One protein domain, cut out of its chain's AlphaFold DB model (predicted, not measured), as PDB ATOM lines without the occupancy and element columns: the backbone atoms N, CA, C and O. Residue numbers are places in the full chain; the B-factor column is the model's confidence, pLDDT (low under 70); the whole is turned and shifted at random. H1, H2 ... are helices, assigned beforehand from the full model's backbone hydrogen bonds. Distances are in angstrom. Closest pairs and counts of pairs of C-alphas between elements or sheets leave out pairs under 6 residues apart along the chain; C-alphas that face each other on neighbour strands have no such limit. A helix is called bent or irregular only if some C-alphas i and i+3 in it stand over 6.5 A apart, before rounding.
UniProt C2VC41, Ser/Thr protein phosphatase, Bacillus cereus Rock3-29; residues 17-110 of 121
ATOM      1  N   SER A  17     164.260 181.928 217.145       89.62
ATOM      2  CA  SER A  17     163.963 183.363 217.073       89.62
ATOM      3  C   SER A  17     164.658 184.117 218.200       89.62
ATOM      4  O   SER A  17     165.371 185.078 217.922       89.62
ATOM      5  N   PHE A  18     164.563 183.615 219.433       89.69
ATOM      6  CA  PHE A  18     165.259 184.182 220.585       89.69
ATOM      7  C   PHE A  18     166.767 184.276 220.355       89.69
ATOM      8  O   PHE A  18     167.394 185.300 220.623       89.69
ATOM      9  N   LYS A  19     167.364 183.215 219.799       87.62
ATOM     10  CA  LYS A  19     168.786 183.217 219.447       87.62
ATOM     11  C   LYS A  19     169.124 184.303 218.420       87.62
ATOM     12  O   LYS A  19     170.099 185.026 218.606       87.62
ATOM     13  N   LYS A  20     168.326 184.441 217.356       90.50
ATOM     14  CA  LYS A  20     168.530 185.491 216.341       90.50
ATOM     15  C   LYS A  20     168.429 186.888 216.941       90.50
ATOM     16  O   LYS A  20     169.226 187.754 216.582       90.50
ATOM     17  N   ASP A  21     167.475 187.101 217.841       90.75
ATOM     18  CA  ASP A  21     167.312 188.383 218.518       90.75
ATOM     19  C   ASP A  21     168.494 188.671 219.441       90.75
ATOM     20  O   ASP A  21     169.077 189.750 219.351       90.75
ATOM     21  N   PHE A  22     168.941 187.695 220.231       91.00
ATOM     22  CA  PHE A  22     170.162 187.829 221.024       91.00
ATOM     23  C   PHE A  22     171.373 188.193 220.155       91.00
ATOM     24  O   PHE A  22     172.080 189.157 220.455       91.00
ATOM     25  N   ASP A  23     171.605 187.454 219.066       89.69
ATOM     26  CA  ASP A  23     172.742 187.681 218.171       89.69
ATOM     27  C   ASP A  23     172.681 189.094 217.574       89.69
ATOM     28  O   ASP A  23     173.687 189.807 217.550       89.69
ATOM     29  N   LYS A  24     171.486 189.542 217.172       93.06
ATOM     30  CA  LYS A  24     171.249 190.902 216.680       93.06
ATOM     31  C   LYS A  24     171.555 191.960 217.739       93.06
ATOM     32  O   LYS A  24     172.192 192.957 217.412       93.06
ATOM     33  N   GLN A  25     171.124 191.762 218.984       93.25
ATOM     34  CA  GLN A  25     171.331 192.734 220.062       93.25
ATOM     35  C   GLN A  25     172.764 192.729 220.611       93.25
ATOM     36  O   GLN A  25     173.209 193.733 221.170       93.25
ATOM     37  N   SER A  26     173.522 191.647 220.403       90.81
ATOM     38  CA  SER A  26     174.911 191.522 220.866       90.81
ATOM     39  C   SER A  26     175.847 192.613 220.330       90.81
ATOM     40  O   SER A  26     176.838 192.955 220.979       90.81
ATOM     41  N   ILE A  27     175.492 193.243 219.202       93.06
ATOM     42  CA  ILE A  27     176.211 194.396 218.643       93.06
ATOM     43  C   ILE A  27     176.282 195.586 219.615       93.06
ATOM     44  O   ILE A  27     177.213 196.386 219.538       93.06
ATOM     45  N   HIS A  28     175.334 195.698 220.548       92.31
ATOM     46  CA  HIS A  28     175.279 196.781 221.530       92.31
ATOM     47  C   HIS A  28     176.133 196.514 222.778       92.31
ATOM     48  O   HIS A  28     176.422 197.445 223.529       92.31
ATOM     49  N   PHE A  29     176.579 195.275 223.006       91.56
ATOM     50  CA  PHE A  29     177.299 194.902 224.230       91.56
ATOM     51  C   PHE A  29     178.594 195.697 224.461       91.56
ATOM     52  O   PHE A  29     178.824 196.103 225.602       91.56
ATOM     53  N   PRO A  30     179.423 195.997 223.439       90.56
ATOM     54  CA  PRO A  30     180.610 196.827 223.633       90.56
ATOM     55  C   PRO A  30     180.283 198.228 224.160       90.56
ATOM     56  O   PRO A  30     180.968 198.705 225.059       90.56
ATOM     57  N   ILE A  31     179.212 198.853 223.659       89.69
ATOM     58  CA  ILE A  31     178.774 200.188 224.096       89.69
ATOM     59  C   ILE A  31     178.294 200.136 225.547       89.69
ATOM     60  O   ILE A  31     178.640 200.998 226.348       89.69
ATOM     61  N   ILE A  32     177.542 199.098 225.918       87.94
ATOM     62  CA  ILE A  32     177.109 198.889 227.307       87.94
ATOM     63  C   ILE A  32     178.334 198.760 228.221       87.94
ATOM     64  O   ILE A  32     178.426 199.448 229.236       87.94
ATOM     65  N   ASN A  33     179.313 197.942 227.828       85.94
ATOM     66  CA  ASN A  33     180.565 197.779 228.566       85.94
ATOM     67  C   ASN A  33     181.347 199.095 228.685       85.94
ATOM     68  O   ASN A  33     181.941 199.361 229.730       85.94
ATOM     69  N   GLU A  34     181.346 199.931 227.649       86.94
ATOM     70  CA  GLU A  34     181.953 201.260 227.694       86.94
ATOM     71  C   GLU A  34     181.243 202.164 228.707       86.94
ATOM     72  O   GLU A  34     181.910 202.722 229.579       86.94
ATOM     73  N   ILE A  35     179.905 202.221 228.679       83.12
ATOM     74  CA  ILE A  35     179.083 202.990 229.630       83.12
ATOM     75  C   ILE A  35     179.422 202.597 231.071       83.12
ATOM     76  O   ILE A  35     179.739 203.470 231.883       83.12
ATOM     77  N   TYR A  36     179.469 201.298 231.379       77.38
ATOM     78  CA  TYR A  36     179.858 200.797 232.704       77.38
ATOM     79  C   TYR A  36     181.279 201.165 233.126       77.38
ATOM     80  O   TYR A  36     181.601 201.149 234.316       77.38
ATOM     81  N   ASN A  37     182.158 201.459 232.173       75.81
ATOM     82  CA  ASN A  37     183.536 201.837 232.440       75.81
ATOM     83  C   ASN A  37     183.756 203.349 232.519       75.81
ATOM     84  O   ASN A  37     184.835 203.767 232.943       75.81
ATOM     85  N   THR A  38     182.741 204.160 232.215       76.50
ATOM     86  CA  THR A  38     182.795 205.616 232.397       76.50
ATOM     87  C   THR A  38     182.771 206.021 233.870       76.50
ATOM     88  O   THR A  38     182.173 205.350 234.713       76.50
ATOM     89  N   SER A  39     183.380 207.169 234.189       62.03
ATOM     90  CA  SER A  39     183.480 207.707 235.555       62.03
ATOM     91  C   SER A  39     182.134 207.913 236.255       62.03
ATOM     92  O   SER A  39     182.093 207.878 237.481       62.03
ATOM     93  N   ALA A  40     181.045 208.073 235.496       64.25
ATOM     94  CA  ALA A  40     179.685 208.172 236.021       64.25
ATOM     95  C   ALA A  40     179.225 206.900 236.758       64.25
ATOM     96  O   ALA A  40     178.411 207.004 237.663       64.25
ATOM     97  N   PHE A  41     179.795 205.735 236.424       59.22
ATOM     98  CA  PHE A  41     179.496 204.430 237.031       59.22
ATOM     99  C   PHE A  41     180.679 203.855 237.839       59.22
ATOM    100  O   PHE A  41     180.638 202.715 238.303       59.22
ATOM    101  N   VAL A  42     181.779 204.607 237.993       54.16
ATOM    102  CA  VAL A  42     183.029 204.136 238.632       54.16
ATOM    103  C   VAL A  42     182.943 204.078 240.159       54.16
ATOM    104  O   VAL A  42     183.793 203.439 240.785       54.16
ATOM    105  N   ASN A  43     181.887 204.617 240.779       55.31
ATOM    106  CA  ASN A  43     181.578 204.253 242.157       55.31
ATOM    107  C   ASN A  43     181.272 202.748 242.198       55.31
ATOM    108  O   ASN A  43     180.252 202.277 241.711       55.31
ATOM    109  N   PHE A  44     182.208 201.994 242.775       48.78
ATOM    110  CA  PHE A  44     182.356 200.531 242.767       48.78
ATOM    111  C   PHE A  44     181.081 199.717 243.097       48.78
ATOM    112  O   PHE A  44     181.032 198.516 242.842       48.78
ATOM    113  N   GLN A  45     180.044 200.353 243.647       51.66
ATOM    114  CA  GLN A  45     178.751 199.737 243.948       51.66
ATOM    115  C   GLN A  45     177.809 199.634 242.735       51.66
ATOM    116  O   GLN A  45     176.936 198.770 242.741       51.66
ATOM    117  N   GLU A  46     177.984 200.448 241.686       55.91
ATOM    118  CA  GLU A  46     176.998 200.555 240.600       55.91
ATOM    119  C   GLU A  46     177.271 199.638 239.406       55.91
ATOM    120  O   GLU A  46     176.324 199.156 238.780       55.91
ATOM    121  N   LYS A  47     178.542 199.305 239.131       55.81
ATOM    122  CA  LYS A  47     178.925 198.519 237.940       55.81
ATOM    123  C   LYS A  47     178.238 197.156 237.820       55.81
ATOM    124  O   LYS A  47     178.078 196.644 236.721       55.81
ATOM    125  N   ASN A  48     177.806 196.579 238.940       63.66
ATOM    126  CA  ASN A  48     177.140 195.278 238.973       63.66
ATOM    127  C   ASN A  48     175.633 195.368 239.256       63.66
ATOM    128  O   ASN A  48     175.007 194.332 239.465       63.66
ATOM    129  N   LEU A  49     175.026 196.560 239.314       76.44
ATOM    130  CA  LEU A  49     173.628 196.701 239.741       76.44
ATOM    131  C   LEU A  49     172.650 196.026 238.783       76.44
ATOM    132  O   LEU A  49     171.795 195.264 239.235       76.44
ATOM    133  N   ILE A  50     172.780 196.270 237.479       82.50
ATOM    134  CA  ILE A  50     171.842 195.729 236.483       82.50
ATOM    135  C   ILE A  50     172.045 194.222 236.331       82.50
ATOM    136  O   ILE A  50     171.085 193.458 236.406       82.50
ATOM    137  N   SER A  51     173.298 193.776 236.221       83.88
ATOM    138  CA  SER A  51     173.638 192.356 236.118       83.88
ATOM    139  C   SER A  51     173.195 191.569 237.368       83.88
ATOM    140  O   SER A  51     172.591 190.496 237.259       83.88
ATOM    141  N   SER A  52     173.356 192.149 238.566       85.94
ATOM    142  CA  SER A  52     172.855 191.582 239.827       85.94
ATOM    143  C   SER A  52     171.332 191.603 239.930       85.94
ATOM    144  O   SER A  52     170.745 190.650 240.449       85.94
ATOM    145  N   LEU A  53     170.681 192.675 239.467       88.94
ATOM    146  CA  LEU A  53     169.225 192.790 239.433       88.94
ATOM    147  C   LEU A  53     168.636 191.684 238.559       88.94
ATOM    148  O   LEU A  53     167.805 190.922 239.049       88.94
ATOM    149  N   ILE A  54     169.105 191.568 237.318       90.25
ATOM    150  CA  ILE A  54     168.628 190.579 236.350       90.25
ATOM    151  C   ILE A  54     168.897 189.168 236.868       90.25
ATOM    152  O   ILE A  54     167.972 188.367 236.955       90.25
ATOM    153  N   SER A  55     170.110 188.890 237.355       88.38
ATOM    154  CA  SER A  55     170.440 187.592 237.957       88.38
ATOM    155  C   SER A  55     169.554 187.249 239.161       88.38
ATOM    156  O   SER A  55     169.210 186.088 239.388       88.38
ATOM    157  N   ARG A  56     169.172 188.243 239.972       90.00
ATOM    158  CA  ARG A  56     168.266 188.044 241.112       90.00
ATOM    159  C   ARG A  56     166.837 187.763 240.663       90.00
ATOM    160  O   ARG A  56     166.191 186.932 241.295       90.00
ATOM    161  N   VAL A  57     166.344 188.454 239.636       91.31
ATOM    162  CA  VAL A  57     165.014 188.189 239.066       91.31
ATOM    163  C   VAL A  57     164.999 186.798 238.442       91.31
ATOM    164  O   VAL A  57     164.165 185.989 238.835       91.31
ATOM    165  N   TYR A  58     165.996 186.471 237.615       89.25
ATOM    166  CA  TYR A  58     166.192 185.137 237.051       89.25
ATOM    167  C   TYR A  58     166.081 184.042 238.117       89.25
ATOM    168  O   TYR A  58     165.216 183.177 238.019       89.25
ATOM    169  N   ARG A  59     166.875 184.128 239.198       87.62
ATOM    170  CA  ARG A  59     166.874 183.136 240.291       87.62
ATOM    171  C   ARG A  59     165.504 182.918 240.945       87.62
ATOM    172  O   ARG A  59     165.300 181.874 241.558       87.62
ATOM    173  N   ARG A  60     164.593 183.892 240.862       89.38
ATOM    174  CA  ARG A  60     163.229 183.789 241.404       89.38
ATOM    175  C   ARG A  60     162.258 183.136 240.428       89.38
ATOM    176  O   ARG A  60     161.366 182.434 240.886       89.38
ATOM    177  N   VAL A  61     162.421 183.384 239.129       86.75
ATOM    178  CA  VAL A  61     161.423 183.010 238.116       86.75
ATOM    179  C   VAL A  61     161.771 181.728 237.367       86.75
ATOM    180  O   VAL A  61     160.861 181.003 236.996       86.75
ATOM    181  N   TRP A  62     163.054 181.376 237.215       84.44
ATOM    182  CA  TRP A  62     163.481 180.330 236.270       84.44
ATOM    183  C   TRP A  62     162.854 178.949 236.492       84.44
ATOM    184  O   TRP A  62     162.681 178.194 235.544       84.44
ATOM    185  N   LYS A  63     162.507 178.602 237.738       84.12
ATOM    186  CA  LYS A  63     161.860 177.320 238.073       84.12
ATOM    187  C   LYS A  63     160.390 177.251 237.655       84.12
ATOM    188  O   LYS A  63     159.801 176.180 237.751       84.12
ATOM    189  N   LEU A  64     159.803 178.387 237.295       86.25
ATOM    190  CA  LEU A  64     158.409 178.528 236.884       86.25
ATOM    191  C   LEU A  64     158.262 178.558 235.356       86.25
ATOM    192  O   LEU A  64     157.139 178.502 234.872       86.25
ATOM    193  N   CYS A  65     159.372 178.669 234.626       85.75
ATOM    194  CA  CYS A  65     159.409 178.826 233.176       85.75
ATOM    195  C   CYS A  65     159.575 177.472 232.476       85.75
ATOM    196  O   CYS A  65     160.259 176.583 232.997       85.75
ATOM    197  N   GLU A  66     158.996 177.323 231.285       86.00
ATOM    198  CA  GLU A  66     159.137 176.101 230.485       86.00
ATOM    199  C   GLU A  66     160.397 176.121 229.612       86.00
ATOM    200  O   GLU A  66     161.005 175.068 229.374       86.00
ATOM    201  N   ASP A  67     160.809 177.313 229.181       86.94
ATOM    202  CA  ASP A  67     161.974 177.556 228.339       86.94
ATOM    203  C   ASP A  67     162.623 178.932 228.602       86.94
ATOM    204  O   ASP A  67     162.312 179.635 229.566       86.94
ATOM    205  N   GLY A  68     163.624 179.284 227.794       85.31
ATOM    206  CA  GLY A  68     164.367 180.529 227.936       85.31
ATOM    207  C   GLY A  68     163.649 181.763 227.407       85.31
ATOM    208  O   GLY A  68     163.983 182.864 227.848       85.31
ATOM    209  N   ASP A  69     162.673 181.588 226.521       90.44
ATOM    210  CA  ASP A  69     161.837 182.672 226.021       90.44
ATOM    211  C   ASP A  69     160.911 183.135 227.166       90.44
ATOM    212  O   ASP A  69     160.884 184.322 227.496       90.44
ATOM    213  N   ASP A  70     160.294 182.193 227.890       91.31
ATOM    214  CA  ASP A  70     159.519 182.465 229.111       91.31
ATOM    215  C   ASP A  70     160.347 183.187 230.181       91.31
ATOM    216  O   ASP A  70     159.898 184.152 230.808       91.31
ATOM    217  N   VAL A  71     161.578 182.714 230.414       90.31
ATOM    218  CA  VAL A  71     162.494 183.334 231.382       90.31
ATOM    219  C   VAL A  71     162.741 184.793 231.021       90.31
ATOM    220  O   VAL A  71     162.709 185.656 231.901       90.31
ATOM    221  N   PHE A  72     163.014 185.066 229.747       92.62
ATOM    222  CA  PHE A  72     163.262 186.416 229.268       92.62
ATOM    223  C   PHE A  72     162.047 187.315 229.484       92.62
ATOM    224  O   PHE A  72     162.189 188.371 230.103       92.62
ATOM    225  N   GLU A  73     160.863 186.870 229.063       94.62
ATOM    226  CA  GLU A  73     159.619 187.631 229.203       94.62
ATOM    227  C   GLU A  73     159.299 187.936 230.669       94.62
ATOM    228  O   GLU A  73     159.009 189.079 231.032       94.62
ATOM    229  N   MET A  74     159.442 186.950 231.560       94.06
ATOM    230  CA  MET A  74     159.216 187.167 232.991       94.06
ATOM    231  C   MET A  74     160.212 188.163 233.596       94.06
ATOM    232  O   MET A  74     159.833 188.968 234.456       94.06
ATOM    233  N   ILE A  75     161.482 188.140 233.173       94.06
ATOM    234  CA  ILE A  75     162.471 189.132 233.613       94.06
ATOM    235  C   ILE A  75     162.093 190.518 233.082       94.06
ATOM    236  O   ILE A  75     162.071 191.466 233.871       94.06
ATOM    237  N   LEU A  76     161.781 190.632 231.788       96.12
ATOM    238  CA  LEU A  76     161.424 191.886 231.127       96.12
ATOM    239  C   LEU A  76     160.237 192.548 231.824       96.12
ATOM    240  O   LEU A  76     160.371 193.672 232.308       96.12
ATOM    241  N   GLN A  77     159.129 191.823 231.985       96.06
ATOM    242  CA  GLN A  77     157.933 192.321 232.666       96.06
ATOM    243  C   GLN A  77     158.236 192.758 234.103       96.06
ATOM    244  O   GLN A  77     157.852 193.854 234.515       96.06
ATOM    245  N   THR A  78     158.980 191.942 234.861       94.88
ATOM    246  CA  THR A  78     159.332 192.256 236.255       94.88
ATOM    247  C   THR A  78     160.156 193.540 236.365       94.88
ATOM    248  O   THR A  78     159.966 194.331 237.291       94.88
ATOM    249  N   VAL A  79     161.110 193.746 235.453       93.38
ATOM    250  CA  VAL A  79     161.987 194.922 235.475       93.38
ATOM    251  C   VAL A  79     161.244 196.154 234.962       93.38
ATOM    252  O   VAL A  79     161.260 197.180 235.636       93.38
ATOM    253  N   VAL A  80     160.539 196.059 233.833       95.06
ATOM    254  CA  VAL A  80     159.775 197.175 233.253       95.06
ATOM    255  C   VAL A  80     158.715 197.675 234.228       95.06
ATOM    256  O   VAL A  80     158.667 198.871 234.502       95.06
ATOM    257  N   GLN A  81     157.936 196.781 234.845       94.19
ATOM    258  CA  GLN A  81     156.907 197.170 235.813       94.19
ATOM    259  C   GLN A  81     157.482 197.936 237.012       94.19
ATOM    260  O   GLN A  81     156.807 198.788 237.590       94.19
ATOM    261  N   LYS A  82     158.734 197.653 237.384       91.19
ATOM    262  CA  LYS A  82     159.406 198.343 238.481       91.19
ATOM    263  C   LYS A  82     159.823 199.772 238.116       91.19
ATOM    264  O   LYS A  82     159.787 200.626 238.991       91.19
ATOM    265  N   TYR A  83     160.219 200.018 236.867       89.31
ATOM    266  CA  TYR A  83     160.896 201.260 236.472       89.31
ATOM    267  C   TYR A  83     160.108 202.150 235.505       89.31
ATOM    268  O   TYR A  83     160.474 203.307 235.340       89.31
ATOM    269  N   ILE A  84     159.014 201.671 234.901       91.56
ATOM    270  CA  ILE A  84     158.219 202.448 233.931       91.56
ATOM    271  C   ILE A  84     157.711 203.779 234.501       91.56
ATOM    272  O   ILE A  84     157.663 204.774 233.792       91.56
ATOM    273  N   ASN A  85     157.397 203.831 235.797       92.31
ATOM    274  CA  ASN A  85     156.925 205.055 236.455       92.31
ATOM    275  C   ASN A  85     158.068 205.954 236.967       92.31
ATOM    276  O   ASN A  85     157.802 207.016 237.520       92.31
ATOM    277  N   GLU A  86     159.324 205.522 236.827       90.56
ATOM    278  CA  GLU A  86     160.527 206.262 237.241       90.56
ATOM    279  C   GLU A  86     161.227 206.940 236.047       90.56
ATOM    280  O   GLU A  86     162.331 207.466 236.181       90.56
ATOM    281  N   THR A  87     160.609 206.920 234.864       87.88
ATOM    282  CA  THR A  87     161.177 207.455 233.627       87.88
ATOM    283  C   THR A  87     160.119 208.164 232.784       87.88
ATOM    284  O   THR A  87     158.925 207.927 232.935       87.88
ATOM    285  N   GLU A  88     160.565 209.039 231.883       94.31
ATOM    286  CA  GLU A  88     159.715 209.698 230.880       94.31
ATOM    287  C   GLU A  88     159.593 208.878 229.584       94.31
ATOM    288  O   GLU A  88     158.882 209.273 228.662       94.31
ATOM    289  N   LEU A  89     160.296 207.744 229.499       93.06
ATOM    290  CA  LEU A  89     160.246 206.852 228.347       93.06
ATOM    291  C   LEU A  89     158.856 206.228 228.188       93.06
ATOM    292  O   LEU A  89     158.206 205.837 229.158       93.06
ATOM    293  N   SER A  90     158.434 206.055 226.937       95.19
ATOM    294  CA  SER A  90     157.272 205.230 226.627       95.19
ATOM    295  C   SER A  90     157.523 203.762 226.990       95.19
ATOM    296  O   SER A  90     158.666 203.303 227.069       95.19
ATOM    297  N   LEU A  91     156.438 202.996 227.150       94.06
ATOM    298  CA  LEU A  91     156.514 201.555 227.414       94.06
ATOM    299  C   LEU A  91     157.388 200.828 226.379       94.06
ATOM    300  O   LEU A  91     158.255 200.040 226.737       94.06
ATOM    301  N   ILE A  92     157.215 201.168 225.101       95.31
ATOM    302  CA  ILE A  92     157.962 200.559 223.995       95.31
ATOM    303  C   ILE A  92     159.457 200.889 224.096       95.31
ATOM    304  O   ILE A  92     160.308 200.037 223.845       95.31
ATOM    305  N   GLU A  93     159.809 202.124 224.452       94.94
ATOM    306  CA  GLU A  93     161.212 202.520 224.593       94.94
ATOM    307  C   GLU A  93     161.879 201.802 225.766       94.94
ATOM    308  O   GLU A  93     162.964 201.240 225.593       94.94
ATOM    309  N   ILE A  94     161.236 201.765 226.940       94.75
ATOM    310  CA  ILE A  94     161.813 201.078 228.098       94.75
ATOM    311  C   ILE A  94     161.928 199.571 227.849       94.75
ATOM    312  O   ILE A  94     162.956 198.989 228.185       94.75
ATOM    313  N   GLU A  95     160.936 198.940 227.212       95.75
ATOM    314  CA  GLU A  95     160.978 197.513 226.881       95.75
ATOM    315  C   GLU A  95     162.163 197.195 225.969       95.75
ATOM    316  O   GLU A  95     162.907 196.248 226.232       95.75
ATOM    317  N   ASN A  96     162.411 198.027 224.953       94.50
ATOM    318  CA  ASN A  96     163.552 197.862 224.056       94.50
ATOM    319  C   ASN A  96     164.894 198.000 224.792       94.50
ATOM    320  O   ASN A  96     165.770 197.145 224.646       94.50
ATOM    321  N   TYR A  97     165.069 199.040 225.613       93.00
ATOM    322  CA  TYR A  97     166.328 199.241 226.339       93.00
ATOM    323  C   TYR A  97     166.577 198.159 227.393       93.00
ATOM    324  O   TYR A  97     167.689 197.637 227.499       93.00
ATOM    325  N   ILE A  98     165.546 197.781 228.151       94.19
ATOM    326  CA  ILE A  98     165.648 196.714 229.147       94.19
ATOM    327  C   ILE A  98     165.922 195.369 228.470       94.19
ATOM    328  O   ILE A  98     166.758 194.622 228.970       94.19
ATOM    329  N   SER A  99     165.322 195.083 227.312       95.50
ATOM    330  CA  SER A  99     165.606 193.865 226.538       95.50
ATOM    331  C   SER A  99     167.090 193.739 226.195       95.50
ATOM    332  O   SER A  99     167.703 192.698 226.436       95.50
ATOM    333  N   ILE A 100     167.703 194.821 225.704       94.56
ATOM    334  CA  ILE A 100     169.139 194.865 225.393       94.56
ATOM    335  C   ILE A 100     169.980 194.579 226.646       94.56
ATOM    336  O   ILE A 100     170.918 193.780 226.600       94.56
ATOM    337  N   LEU A 101     169.630 195.194 227.780       92.38
ATOM    338  CA  LEU A 101     170.325 194.985 229.054       92.38
ATOM    339  C   LEU A 101     170.150 193.565 229.598       92.38
ATOM    340  O   LEU A 101     171.081 193.029 230.200       92.38
ATOM    341  N   ILE A 102     168.989 192.948 229.377       93.00
ATOM    342  CA  ILE A 102     168.730 191.546 229.705       93.00
ATOM    343  C   ILE A 102     169.660 190.657 228.891       93.00
ATOM    344  O   ILE A 102     170.437 189.921 229.497       93.00
ATOM    345  N   TYR A 103     169.677 190.783 227.561       91.81
ATOM    346  CA  TYR A 103     170.585 190.016 226.697       91.81
ATOM    347  C   TYR A 103     172.062 190.206 227.064       91.81
ATOM    348  O   TYR A 103     172.830 189.243 227.086       91.81
ATOM    349  N   TRP A 104     172.459 191.423 227.423       91.25
ATOM    350  CA  TRP A 104     173.811 191.692 227.899       91.25
ATOM    351  C   TRP A 104     174.106 190.996 229.236       91.25
ATOM    352  O   TRP A 104     175.096 190.281 229.361       91.25
ATOM    353  N   ALA A 105     173.231 191.126 230.236       88.06
ATOM    354  CA  ALA A 105     173.439 190.510 231.549       88.06
ATOM    355  C   ALA A 105     173.425 188.980 231.480       88.06
ATOM    356  O   ALA A 105     174.169 188.309 232.189       88.06
ATOM    357  N   ILE A 106     172.601 188.426 230.601       83.38
ATOM    358  CA  ILE A 106     172.600 187.018 230.229       83.38
ATOM    359  C   ILE A 106     173.998 186.560 229.786       83.38
ATOM    360  O   ILE A 106     174.475 185.507 230.225       83.38
ATOM    361  N   HIS A 107     174.633 187.344 228.911       84.25
ATOM    362  CA  HIS A 107     175.956 187.056 228.378       84.25
ATOM    363  C   HIS A 107     177.023 187.151 229.473       84.25
ATOM    364  O   HIS A 107     177.802 186.214 229.652       84.25
ATOM    365  N   GLU A 108     177.014 188.248 230.231       80.44
ATOM    366  CA  GLU A 108     178.022 188.569 231.246       80.44
ATOM    367  C   GLU A 108     177.933 187.691 232.503       80.44
ATOM    368  O   GLU A 108     178.953 187.269 233.044       80.44
ATOM    369  N   CYS A 109     176.726 187.388 232.991       71.75
ATOM    370  CA  CYS A 109     176.532 186.630 234.234       71.75
ATOM    371  C   CYS A 109     176.452 185.114 234.044       71.75
ATOM    372  O   CYS A 109     176.209 184.403 235.018       71.75
ATOM    373  N   GLU A 110     176.619 184.611 232.817       68.44
ATOM    374  CA  GLU A 110     176.502 183.182 232.498       68.44
ATOM    375  C   GLU A 110     175.233 182.537 233.092       68.44
ATOM    376  O   GLU A 110     175.259 181.392 233.556       68.44
TER     377      GLU A 110
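AT A GLANCE: This is residues 17 to 110 of the 121 residues of the protein "Ser/Thr protein phosphatase" of Bacillus cereus Rock3-29 (UniProt C2VC41). H4 runs through the core and the other helices pack round it: H1a lies across its residues 100 to 104, residues 50 to 55 of H2 meet its residues 101 to 108 at a corner, about perpendicular, and H3 packs on it at a steep tilt of 53 degrees, running the opposite way. The link residues 39 to 45 stick out at one end. The printed part has 94 residues, with four named helices in the order H1, H2, H3, H4 and no named strand: all helix. It is compact, with a radius of gyration of the C-alphas of 13.4 A and spans of 40 by 29 by 24 A.

IN THESE COORDINATES: Find C-alpha 17 at (163.963, 183.363, 217.073), where H1, residues 17 to 37, begins. By its hydrogen bonds it was assigned as one helix, but it is bent: C-alphas 27 and 30 are 7.1 A apart, and its arms H1a, residues 17 to 27, and H1b, residues 30 to 37, stand at 59 degrees. Next come H2, residues 49 to 64, 23.9 A long, and H3, residues 68 to 86, 27.6 A; both are irregular, with C-alphas 60 and 63, and 82 and 85, each 7.4 A apart. H4, residues 91 to 108, 25.4 A, ends at (178.022, 188.569, 231.246).

HOW THE PARTS SIT: Start at the hub, H4. Its residues 100 to 104 touch H1a, about perpendicular at 84 degrees; the closest C-alphas, of Phe 22 and Tyr 103, are 6.1 A apart. Residues 50 to 55 of H2 touch it at 89 degrees, closest at the C-alphas of Ser 51 and Ala 105, 4.9 A. H3 touches H4 at a steep tilt of 53 degrees, opposite ways, with C-alphas of Val 80 and Glu 95 closest at 6.5 A. H3 touches H2 with residues 71 to 79 alone, closest at the C-alphas of Trp 62 and Val 71, 5.8 A. H1a and H2 are apart. Every O i to N i+4 pair is within hydrogen-bond range in H1b and H4, against 6 of 7 in H1a, 10 of 12 in H2 and 12 of 15 in H3.

THE WHOLE: The farthest C-alphas, of Ser 39 and Glu 66, are 40.2 A apart. The printed part has no cut; the link H1 to H2 is long. The pLDDT is under 70 at residues 39 to 48 and 110.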